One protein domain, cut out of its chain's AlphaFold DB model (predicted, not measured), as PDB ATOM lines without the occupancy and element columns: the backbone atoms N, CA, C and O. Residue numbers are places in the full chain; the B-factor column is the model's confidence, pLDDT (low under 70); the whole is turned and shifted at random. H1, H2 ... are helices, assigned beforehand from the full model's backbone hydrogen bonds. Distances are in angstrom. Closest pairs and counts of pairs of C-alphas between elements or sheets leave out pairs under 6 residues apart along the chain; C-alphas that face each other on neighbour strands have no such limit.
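What this domain is: This is residues 745 to 821 of the 957 residues of the protein "Sel1 repeat family protein" of Alphaproteobacteria bacterium (UniProt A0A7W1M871). A short helical hairpin, H1 and H2, packs with the first part of a very long helix, H3, as a small head, and the rest of H3, residues 791 to 821, sticks out as a long arm. The three helices form a bundle, up and down, each helix running against the one before it, and without the arm the body of 46 residues spans 24 by 19 by 13 A, with a radius of gyration 0.97 times that of a compact globule of as many residues. The printed part has 77 residues with three named helices, H1, H2 and H3 along the chain, and no named strand; the class is all helix. The whole is extended, with a radius of gyration of the C-alphas of 21.0 A, and spans 71 by 21 by 13 A, the arm making the length.

How they stand to each other: Start with H1, residues 746 to 759, and H2, residues 763 to 772: this hairpin touches, closest at the C-alphas of Gly 753 and Ala 766, 4.1 A apart, at a shallow tilt of 13 degrees, opposite ways. Next look at H3, residues 777 to 821, which touches H2 with residues 779 to 783 alone. Their closest C-alphas, of Tyr 770 and Ala 779, are 5.6 A apart; this second hairpin runs opposite ways at a shallow tilt of 34 degrees, only just short of steep. H1 and H3 are close but not clearly touching, with the closest C-alphas, of Lys 750 and Ala 779, 5.9 A apart. Every O i to N i+4 pair is within hydrogen-bond range in H2, against 9 of 10 in H1 and 40 of 41 in H3.

Where its parts are: Find C-alpha 746 at (13.419, -37.773, 4.218); from there H1 runs 20.0 A to C-alpha 759. H2 runs 14.3 A from C-alpha 763 to C-alpha 772. H3 begins at C-alpha 777, (8.039, -32.738, 11.737), and runs 63.8 A to C-alpha 821 at (-20.320, 19.213, -11.947).

The domain as a whole: The C-alphas farthest apart, of Asn 745 and Lys 821, are 70.9 A apart. The printed part has no cut, and both links are tight. Look for pLDDT under 70 at residues 760 to 761, residue 774 and residues 791 to 821; the mean of the printed part is 70.5.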
ATOM      1  N   ASN A 745      14.439 -41.021   0.962       86.12
ATOM      2  CA  ASN A 745      15.156 -40.582   2.164       86.12
ATOM      3  C   ASN A 745      14.690 -39.183   2.638       86.12
ATOM      4  O   ASN A 745      15.055 -38.186   2.003       86.12
ATOM      5  N   PRO A 746      14.018 -39.049   3.803       85.25
ATOM      6  CA  PRO A 746      13.419 -37.773   4.218       85.25
ATOM      7  C   PRO A 746      14.452 -36.682   4.522       85.25
ATOM      8  O   PRO A 746      14.179 -35.491   4.387       85.25
ATOM      9  N   ASN A 747      15.673 -37.069   4.911       85.25
ATOM     10  CA  ASN A 747      16.755 -36.120   5.175       85.25
ATOM     11  C   ASN A 747      17.395 -35.580   3.884       85.25
ATOM     12  O   ASN A 747      18.004 -34.510   3.931       85.25
ATOM     13  N   ALA A 748      17.292 -36.314   2.769       86.06
ATOM     14  CA  ALA A 748      17.732 -35.869   1.448       86.06
ATOM     15  C   ALA A 748      16.658 -34.999   0.783       86.06
ATOM     16  O   ALA A 748      16.965 -33.888   0.359       86.06
ATOM     17  N   GLN A 749      15.398 -35.449   0.800       87.88
ATOM     18  CA  GLN A 749      14.235 -34.696   0.311       87.88
ATOM     19  C   GLN A 749      14.149 -33.311   0.969       87.88
ATOM     20  O   GLN A 749      14.191 -32.294   0.279       87.88
ATOM     21  N   LYS A 750      14.177 -33.249   2.310       87.88
ATOM     22  CA  LYS A 750      14.197 -31.976   3.050       87.88
ATOM     23  C   LYS A 750      15.411 -31.097   2.703       87.88
ATOM     24  O   LYS A 750      15.308 -29.874   2.736       87.88
ATOM     25  N   PHE A 751      16.575 -31.690   2.425       88.00
ATOM     26  CA  PHE A 751      17.767 -30.911   2.083       88.00
ATOM     27  C   PHE A 751      17.664 -30.289   0.688       88.00
ATOM     28  O   PHE A 751      17.951 -29.106   0.557       88.00
ATOM     29  N   LEU A 752      17.194 -31.040  -0.313       86.50
ATOM     30  CA  LEU A 752      16.965 -30.520  -1.666       86.50
ATOM     31  C   LEU A 752      15.850 -29.474  -1.702       86.50
ATOM     32  O   LEU A 752      16.031 -28.438  -2.327       86.50
ATOM     33  N   GLY A 753      14.746 -29.693  -0.975       85.50
ATOM     34  CA  GLY A 753      13.690 -28.687  -0.831       85.50
ATOM     35  C   GLY A 753      14.223 -27.370  -0.257       85.50
ATOM     36  O   GLY A 753      13.861 -26.304  -0.742       85.50
ATOM     37  N   LYS A 754      15.166 -27.439   0.697       85.06
ATOM     38  CA  LYS A 754      15.864 -26.250   1.210       85.06
ATOM     39  C   LYS A 754      16.902 -25.663   0.237       85.06
ATOM     40  O   LYS A 754      17.201 -24.479   0.337       85.06
ATOM     41  N   LEU A 755      17.488 -26.460  -0.654       85.19
ATOM     42  CA  LEU A 755      18.449 -25.963  -1.641       85.19
ATOM     43  C   LEU A 755      17.716 -25.130  -2.706       85.19
ATOM     44  O   LEU A 755      18.010 -23.948  -2.845       85.19
ATOM     45  N   LEU A 756      16.648 -25.684  -3.293       83.25
ATOM     46  CA  LEU A 756      15.767 -24.987  -4.242       83.25
ATOM     47  C   LEU A 756      15.108 -23.731  -3.639       83.25
ATOM     48  O   LEU A 756      14.959 -22.723  -4.321       83.25
ATOM     49  N   GLU A 757      14.749 -23.767  -2.350       81.00
ATOM     50  CA  GLU A 757      14.263 -22.604  -1.589       81.00
ATOM     51  C   GLU A 757      15.312 -21.478  -1.462       81.00
ATOM     52  O   GLU A 757      14.940 -20.312  -1.383       81.00
ATOM     53  N   LEU A 758      16.608 -21.808  -1.414       78.19
ATOM     54  CA  LEU A 758      17.700 -20.827  -1.326       78.19
ATOM     55  C   LEU A 758      18.154 -20.322  -2.701       78.19
ATOM     56  O   LEU A 758      18.616 -19.190  -2.805       78.19
ATOM     57  N   GLU A 759      18.030 -21.157  -3.731       74.19
ATOM     58  CA  GLU A 759      18.365 -20.842  -5.126       74.19
ATOM     59  C   GLU A 759      17.216 -20.107  -5.851       74.19
ATOM     60  O   GLU A 759      17.428 -19.554  -6.924       74.19
ATOM     61  N   ALA A 760      16.018 -20.060  -5.244       64.44
ATOM     62  CA  ALA A 760      14.775 -19.483  -5.779       64.44
ATOM     63  C   ALA A 760      14.279 -20.114  -7.104       64.44
ATOM     64  O   ALA A 760      13.462 -19.527  -7.812       64.44
ATOM     65  N   ASP A 761      14.749 -21.328  -7.404       64.94
ATOM     66  CA  ASP A 761      14.726 -21.934  -8.742       64.94
ATOM     67  C   ASP A 761      13.379 -22.623  -9.073       64.94
ATOM     68  O   ASP A 761      12.759 -22.348 -10.100       64.94
ATOM     69  N   ASP A 762      12.862 -23.479  -8.174       76.25
ATOM     70  CA  ASP A 762      11.533 -24.106  -8.316       76.25
ATOM     71  C   ASP A 762      10.803 -24.278  -6.969       76.25
ATOM     72  O   ASP A 762      10.991 -25.243  -6.219       76.25
ATOM     73  N   VAL A 763       9.883 -23.348  -6.699       73.25
ATOM     74  CA  VAL A 763       8.985 -23.341  -5.529       73.25
ATOM     75  C   VAL A 763       8.061 -24.570  -5.484       73.25
ATOM     76  O   VAL A 763       7.726 -25.052  -4.398       73.25
ATOM     77  N   LYS A 764       7.636 -25.108  -6.635       78.31
ATOM     78  CA  LYS A 764       6.709 -26.253  -6.710       78.31
ATOM     79  C   LYS A 764       7.429 -27.552  -6.376       78.31
ATOM     80  O   LYS A 764       6.917 -28.338  -5.577       78.31
ATOM     81  N   GLU A 765       8.617 -27.765  -6.937       82.12
ATOM     82  CA  GLU A 765       9.423 -28.946  -6.629       82.12
ATOM     83  C   GLU A 765       9.963 -28.894  -5.190       82.12
ATOM     84  O   GLU A 765       9.947 -29.915  -4.500       82.12
ATOM     85  N   ALA A 766      10.307 -27.708  -4.667       80.62
ATOM     86  CA  ALA A 766      10.636 -27.521  -3.251       80.62
ATOM     87  C   ALA A 766       9.477 -27.932  -2.318       80.62
ATOM     88  O   ALA A 766       9.675 -28.712  -1.382       80.62
ATOM     89  N   ILE A 767       8.247 -27.478  -2.603       81.06
ATOM     90  CA  ILE A 767       7.026 -27.881  -1.880       81.06
ATOM     91  C   ILE A 767       6.817 -29.400  -1.947       81.06
ATOM     92  O   ILE A 767       6.568 -30.028  -0.917       81.06
ATOM     93  N   LYS A 768       6.965 -30.002  -3.133       84.19
ATOM     94  CA  LYS A 768       6.811 -31.447  -3.368       84.19
ATOM     95  C   LYS A 768       7.842 -32.277  -2.599       84.19
ATOM     96  O   LYS A 768       7.469 -33.253  -1.950       84.19
ATOM     97  N   LEU A 769       9.110 -31.868  -2.587       84.62
ATOM     98  CA  LEU A 769      10.171 -32.517  -1.810       84.62
ATOM     99  C   LEU A 769       9.941 -32.388  -0.297       84.62
ATOM    100  O   LEU A 769      10.145 -33.352   0.441       84.62
ATOM    101  N   TYR A 770       9.458 -31.239   0.178       84.25
ATOM    102  CA  TYR A 770       9.067 -31.088   1.580       84.25
ATOM    103  C   TYR A 770       7.851 -31.951   1.956       84.25
ATOM    104  O   TYR A 770       7.844 -32.518   3.046       84.25
ATOM    105  N   GLN A 771       6.865 -32.114   1.065       82.25
ATOM    106  CA  GLN A 771       5.726 -33.023   1.264       82.25
ATOM    107  C   GLN A 771       6.136 -34.502   1.271       82.25
ATOM    108  O   GLN A 771       5.596 -35.277   2.049       82.25
ATOM    109  N   GLN A 772       7.106 -34.909   0.450       82.94
ATOM    110  CA  GLN A 772       7.635 -36.280   0.480       82.94
ATOM    111  C   GLN A 772       8.386 -36.593   1.788       82.94
ATOM    112  O   GLN A 772       8.414 -37.741   2.228       82.94
ATOM    113  N   ALA A 773       8.937 -35.569   2.448       82.38
ATOM    114  CA  ALA A 773       9.657 -35.685   3.712       82.38
ATOM    115  C   ALA A 773       8.754 -35.719   4.973       82.38
ATOM    116  O   ALA A 773       9.279 -35.546   6.076       82.38
ATOM    117  N   ASP A 774       7.442 -35.964   4.833       68.50
ATOM    118  CA  ASP A 774       6.384 -35.859   5.868       68.50
ATOM    119  C   ASP A 774       6.739 -36.490   7.235       68.50
ATOM    120  O   ASP A 774       6.513 -35.927   8.306       68.50
ATOM    121  N   THR A 775       7.441 -37.628   7.213       74.31
ATOM    122  CA  THR A 775       7.965 -38.314   8.417       74.31
ATOM    123  C   THR A 775       8.939 -37.471   9.267       74.31
ATOM    124  O   THR A 775       9.375 -37.895  10.344       74.31
ATOM    125  N   LYS A 776       9.305 -36.262   8.824       75.06
ATOM    126  CA  LYS A 776      10.028 -35.253   9.599       75.06
ATOM    127  C   LYS A 776       9.131 -34.050   9.887       75.06
ATOM    128  O   LYS A 776       9.067 -33.115   9.100       75.06
ATOM    129  N   ARG A 777       8.665 -33.945  11.139       73.38
ATOM    130  CA  ARG A 777       8.039 -32.738  11.737       73.38
ATOM    131  C   ARG A 777       8.761 -31.415  11.409       73.38
ATOM    132  O   ARG A 777       8.132 -30.367  11.322       73.38
ATOM    133  N   SER A 778      10.087 -31.446  11.221       74.81
ATOM    134  CA  SER A 778      10.886 -30.263  10.865       74.81
ATOM    135  C   SER A 778      10.953 -29.947   9.361       74.81
ATOM    136  O   SER A 778      11.484 -28.895   9.012       74.81
ATOM    137  N   ALA A 779      10.486 -30.838   8.482       73.06
ATOM    138  CA  ALA A 779      10.136 -30.537   7.094       73.06
ATOM    139  C   ALA A 779       8.734 -29.917   7.043       73.06
ATOM    140  O   ALA A 779       8.592 -28.830   6.501       73.06
ATOM    141  N   ASN A 780       7.750 -30.520   7.721       76.94
ATOM    142  CA  ASN A 780       6.357 -30.052   7.735       76.94
ATOM    143  C   ASN A 780       6.230 -28.615   8.248       76.94
ATOM    144  O   ASN A 780       5.628 -27.787   7.578       76.94
ATOM    145  N   ARG A 781       6.901 -28.277   9.358       78.12
ATOM    146  CA  ARG A 781       6.949 -26.885   9.829       78.12
ATOM    147  C   ARG A 781       7.536 -25.937   8.777       78.12
ATOM    148  O   ARG A 781       7.013 -24.852   8.582       78.12
ATOM    149  N   ARG A 782       8.591 -26.349   8.056       78.81
ATOM    150  CA  ARG A 782       9.177 -25.498   7.007       78.81
ATOM    151  C   ARG A 782       8.261 -25.374   5.790       78.81
ATOM    152  O   ARG A 782       8.206 -24.309   5.196       78.81
ATOM    153  N   LEU A 783       7.514 -26.424   5.458       79.69
ATOM    154  CA  LEU A 783       6.474 -26.404   4.432       79.69
ATOM    155  C   LEU A 783       5.337 -25.435   4.791       79.69
ATOM    156  O   LEU A 783       4.818 -24.770   3.901       79.69
ATOM    157  N   GLU A 784       4.959 -25.347   6.068       79.38
ATOM    158  CA  GLU A 784       3.993 -24.362   6.571       79.38
ATOM    159  C   GLU A 784       4.562 -22.938   6.500       79.38
ATOM    160  O   GLU A 784       3.941 -22.091   5.857       79.38
ATOM    161  N   ASP A 785       5.765 -22.695   7.049       79.81
ATOM    162  CA  ASP A 785       6.455 -21.393   6.970       79.81
ATOM    163  C   ASP A 785       6.552 -20.900   5.504       79.81
ATOM    164  O   ASP A 785       6.229 -19.757   5.186       79.81
ATOM    165  N   PHE A 786       6.995 -21.781   4.597       77.62
ATOM    166  CA  PHE A 786       7.271 -21.485   3.186       77.62
ATOM    167  C   PHE A 786       5.987 -21.260   2.376       77.62
ATOM    168  O   PHE A 786       5.919 -20.344   1.555       77.62
ATOM    169  N   LYS A 787       4.924 -22.032   2.655       75.88
ATOM    170  CA  LYS A 787       3.592 -21.774   2.088       75.88
ATOM    171  C   LYS A 787       3.031 -20.436   2.557       75.88
ATOM    172  O   LYS A 787       2.467 -19.724   1.735       75.88
ATOM    173  N   GLN A 788       3.179 -20.081   3.835       75.00
ATOM    174  CA  GLN A 788       2.717 -18.784   4.340       75.00
ATOM    175  C   GLN A 788       3.478 -17.622   3.688       75.00
ATOM    176  O   GLN A 788       2.836 -16.666   3.258       75.00
ATOM    177  N   ALA A 789       4.802 -17.725   3.537       71.12
ATOM    178  CA  ALA A 789       5.620 -16.704   2.879       71.12
ATOM    179  C   ALA A 789       5.160 -16.418   1.435       71.12
ATOM    180  O   ALA A 789       4.784 -15.288   1.125       71.12
ATOM    181  N   HIS A 790       5.082 -17.439   0.574       70.88
ATOM    182  CA  HIS A 790       4.651 -17.242  -0.816       70.88
ATOM    183  C   HIS A 790       3.153 -16.909  -0.961       70.88
ATOM    184  O   HIS A 790       2.764 -16.223  -1.907       70.88
ATOM    185  N   LEU A 791       2.294 -17.325  -0.018       64.12
ATOM    186  CA  LEU A 791       0.899 -16.865   0.011       64.12
ATOM    187  C   LEU A 791       0.821 -15.360   0.327       64.12
ATOM    188  O   LEU A 791       0.016 -14.654  -0.274       64.12
ATOM    189  N   LEU A 792       1.666 -14.860   1.235       57.38
ATOM    190  CA  LEU A 792       1.760 -13.436   1.567       57.38
ATOM    191  C   LEU A 792       2.322 -12.606   0.406       57.38
ATOM    192  O   LEU A 792       1.807 -11.519   0.155       57.38
ATOM    193  N   GLU A 793       3.296 -13.115  -0.353       59.91
ATOM    194  CA  GLU A 793       3.752 -12.470  -1.596       59.91
ATOM    195  C   GLU A 793       2.626 -12.379  -2.632       59.91
ATOM    196  O   GLU A 793       2.331 -11.289  -3.120       59.91
ATOM    197  N   ALA A 794       1.926 -13.485  -2.909       57.22
ATOM    198  CA  ALA A 794       0.798 -13.497  -3.843       57.22
ATOM    199  C   ALA A 794      -0.352 -12.567  -3.401       57.22
ATOM    200  O   ALA A 794      -1.022 -11.959  -4.239       57.22
ATOM    201  N   LEU A 795      -0.573 -12.419  -2.090       54.34
ATOM    202  CA  LEU A 795      -1.540 -11.474  -1.523       54.34
ATOM    203  C   LEU A 795      -1.054 -10.017  -1.569       54.34
ATOM    204  O   LEU A 795      -1.880  -9.124  -1.740       54.34
ATOM    205  N   ASN A 796       0.252  -9.757  -1.459       52.66
ATOM    206  CA  ASN A 796       0.821  -8.417  -1.622       52.66
ATOM    207  C   ASN A 796       0.809  -7.965  -3.088       52.66
ATOM    208  O   ASN A 796       0.448  -6.820  -3.344       52.66
ATOM    209  N   ILE A 797       1.096  -8.863  -4.037       55.19
ATOM    210  CA  ILE A 797       0.938  -8.606  -5.479       55.19
ATOM    211  C   ILE A 797      -0.531  -8.292  -5.787       55.19
ATOM    212  O   ILE A 797      -0.835  -7.229  -6.321       55.19
ATOM    213  N   LYS A 798      -1.477  -9.121  -5.323       53.47
ATOM    214  CA  LYS A 798      -2.908  -8.810  -5.487       53.47
ATOM    215  C   LYS A 798      -3.347  -7.529  -4.780       53.47
ATOM    216  O   LYS A 798      -4.272  -6.871  -5.254       53.47
ATOM    217  N   LYS A 799      -2.713  -7.135  -3.671       51.62
ATOM    218  CA  LYS A 799      -2.963  -5.832  -3.037       51.62
ATOM    219  C   LYS A 799      -2.468  -4.676  -3.901       51.62
ATOM    220  O   LYS A 799      -3.192  -3.696  -4.005       51.62
ATOM    221  N   THR A 800      -1.297  -4.756  -4.528       50.66
ATOM    222  CA  THR A 800      -0.796  -3.671  -5.393       50.66
ATOM    223  C   THR A 800      -1.541  -3.597  -6.729       50.66
ATOM    224  O   THR A 800      -1.851  -2.496  -7.185       50.66
ATOM    225  N   GLU A 801      -1.949  -4.733  -7.302       54.91
ATOM    226  CA  GLU A 801      -2.885  -4.800  -8.438       54.91
ATOM    227  C   GLU A 801      -4.239  -4.162  -8.080       54.91
ATOM    228  O   GLU A 801      -4.700  -3.245  -8.758       54.91
ATOM    229  N   THR A 802      -4.860  -4.556  -6.963       55.53
ATOM    230  CA  THR A 802      -6.157  -3.977  -6.565       55.53
ATOM    231  C   THR A 802      -6.060  -2.512  -6.135       55.53
ATOM    232  O   THR A 802      -6.974  -1.751  -6.441       55.53
ATOM    233  N   PHE A 803      -4.967  -2.058  -5.508       53.69
ATOM    234  CA  PHE A 803      -4.762  -0.629  -5.224       53.69
ATOM    235  C   PHE A 803      -4.585   0.203  -6.500       53.69
ATOM    236  O   PHE A 803      -5.115   1.312  -6.568       53.69
ATOM    237  N   SER A 804      -3.891  -0.313  -7.519       53.53
ATOM    238  CA  SER A 804      -3.742   0.394  -8.799       53.53
ATOM    239  C   SER A 804      -5.046   0.405  -9.606       53.53
ATOM    240  O   SER A 804      -5.423   1.462 -10.114       53.53
ATOM    241  N   GLU A 805      -5.822  -0.685  -9.614       55.69
ATOM    242  CA  GLU A 805      -7.199  -0.676 -10.134       55.69
ATOM    243  C   GLU A 805      -8.109   0.322  -9.400       55.69
ATOM    244  O   GLU A 805      -8.902   1.019 -10.036       55.69
ATOM    245  N   ILE A 806      -8.026   0.389  -8.067       56.03
ATOM    246  CA  ILE A 806      -8.822   1.316  -7.250       56.03
ATOM    247  C   ILE A 806      -8.395   2.766  -7.506       56.03
ATOM    248  O   ILE A 806      -9.267   3.630  -7.574       56.03
ATOM    249  N   SER A 807      -7.103   3.046  -7.718       55.22
ATOM    250  CA  SER A 807      -6.637   4.384  -8.110       55.22
ATOM    251  C   SER A 807      -7.179   4.781  -9.483       55.22
ATOM    252  O   SER A 807      -7.807   5.826  -9.601       55.22
ATOM    253  N   LEU A 808      -7.058   3.914 -10.494       58.12
ATOM    254  CA  LEU A 808      -7.598   4.171 -11.836       58.12
ATOM    255  C   LEU A 808      -9.118   4.408 -11.816       58.12
ATOM    256  O   LEU A 808      -9.617   5.326 -12.466       58.12
ATOM    257  N   LYS A 809      -9.863   3.629 -11.019       60.69
ATOM    258  CA  LYS A 809     -11.311   3.820 -10.817       60.69
ATOM    259  C   LYS A 809     -11.627   5.099 -10.035       60.69
ATOM    260  O   LYS A 809     -12.623   5.750 -10.338       60.69
ATOM    261  N   LYS A 810     -10.792   5.498  -9.068       57.34
ATOM    262  CA  LYS A 810     -10.909   6.786  -8.365       57.34
ATOM    263  C   LYS A 810     -10.722   7.948  -9.341       57.34
ATOM    264  O   LYS A 810     -11.541   8.860  -9.323       57.34
ATOM    265  N   ASP A 811      -9.728   7.883 -10.221       59.28
ATOM    266  CA  ASP A 811      -9.450   8.935 -11.204       59.28
ATOM    267  C   ASP A 811     -10.552   9.015 -12.277       59.28
ATOM    268  O   ASP A 811     -11.023  10.111 -12.593       59.28
ATOM    269  N   GLU A 812     -11.075   7.876 -12.755       63.88
ATOM    270  CA  GLU A 812     -12.297   7.829 -13.577       63.88
ATOM    271  C   GLU A 812     -13.500   8.480 -12.876       63.88
ATOM    272  O   GLU A 812     -14.248   9.238 -13.498       63.88
ATOM    273  N   ILE A 813     -13.728   8.166 -11.595       55.38
ATOM    274  CA  ILE A 813     -14.843   8.720 -10.815       55.38
ATOM    275  C   ILE A 813     -14.642  10.223 -10.615       55.38
ATOM    276  O   ILE A 813     -15.587  10.979 -10.819       55.38
ATOM    277  N   SER A 814     -13.430  10.684 -10.308       57.19
ATOM    278  CA  SER A 814     -13.101  12.109 -10.224       57.19
ATOM    279  C   SER A 814     -13.362  12.829 -11.549       57.19
ATOM    280  O   SER A 814     -14.016  13.872 -11.541       57.19
ATOM    281  N   GLN A 815     -12.965  12.265 -12.694       64.75
ATOM    282  CA  GLN A 815     -13.283  12.836 -14.011       64.75
ATOM    283  C   GLN A 815     -14.795  12.866 -14.289       64.75
ATOM    284  O   GLN A 815     -15.312  13.887 -14.744       64.75
ATOM    285  N   LYS A 816     -15.532  11.796 -13.961       62.75
ATOM    286  CA  LYS A 816     -17.000  11.731 -14.109       62.75
ATOM    287  C   LYS A 816     -17.716  12.718 -13.177       62.75
ATOM    288  O   LYS A 816     -18.697  13.338 -13.590       62.75
ATOM    289  N   VAL A 817     -17.205  12.942 -11.965       58.34
ATOM    290  CA  VAL A 817     -17.696  13.969 -11.029       58.34
ATOM    291  C   VAL A 817     -17.418  15.375 -11.562       58.34
ATOM    292  O   VAL A 817     -18.326  16.199 -11.527       58.34
ATOM    293  N   VAL A 818     -16.237  15.653 -12.130       63.69
ATOM    294  CA  VAL A 818     -15.958  16.948 -12.783       63.69
ATOM    295  C   VAL A 818     -16.866  17.165 -13.997       63.69
ATOM    296  O   VAL A 818     -17.489  18.217 -14.095       63.69
ATOM    297  N   GLN A 819     -17.039  16.176 -14.880       63.19
ATOM    298  CA  GLN A 819     -17.976  16.283 -16.010       63.19
ATOM    299  C   GLN A 819     -19.424  16.519 -15.553       63.19
ATOM    300  O   GLN A 819     -20.137  17.318 -16.156       63.19
ATOM    301  N   THR A 820     -19.862  15.857 -14.479       57.03
ATOM    302  CA  THR A 820     -21.218  16.026 -13.932       57.03
ATOM    303  C   THR A 820     -21.380  17.389 -13.259       57.03
ATOM    304  O   THR A 820     -22.397  18.049 -13.463       57.03
ATOM    305  N   LYS A 821     -20.364  17.862 -12.525       58.53
ATOM    306  CA  LYS A 821     -20.320  19.213 -11.947       58.53
ATOM    307  C   LYS A 821     -20.380  20.281 -13.036       58.53
ATOM    308  O   LYS A 821     -21.141  21.228 -12.885       58.53
TER     309      LYS A 821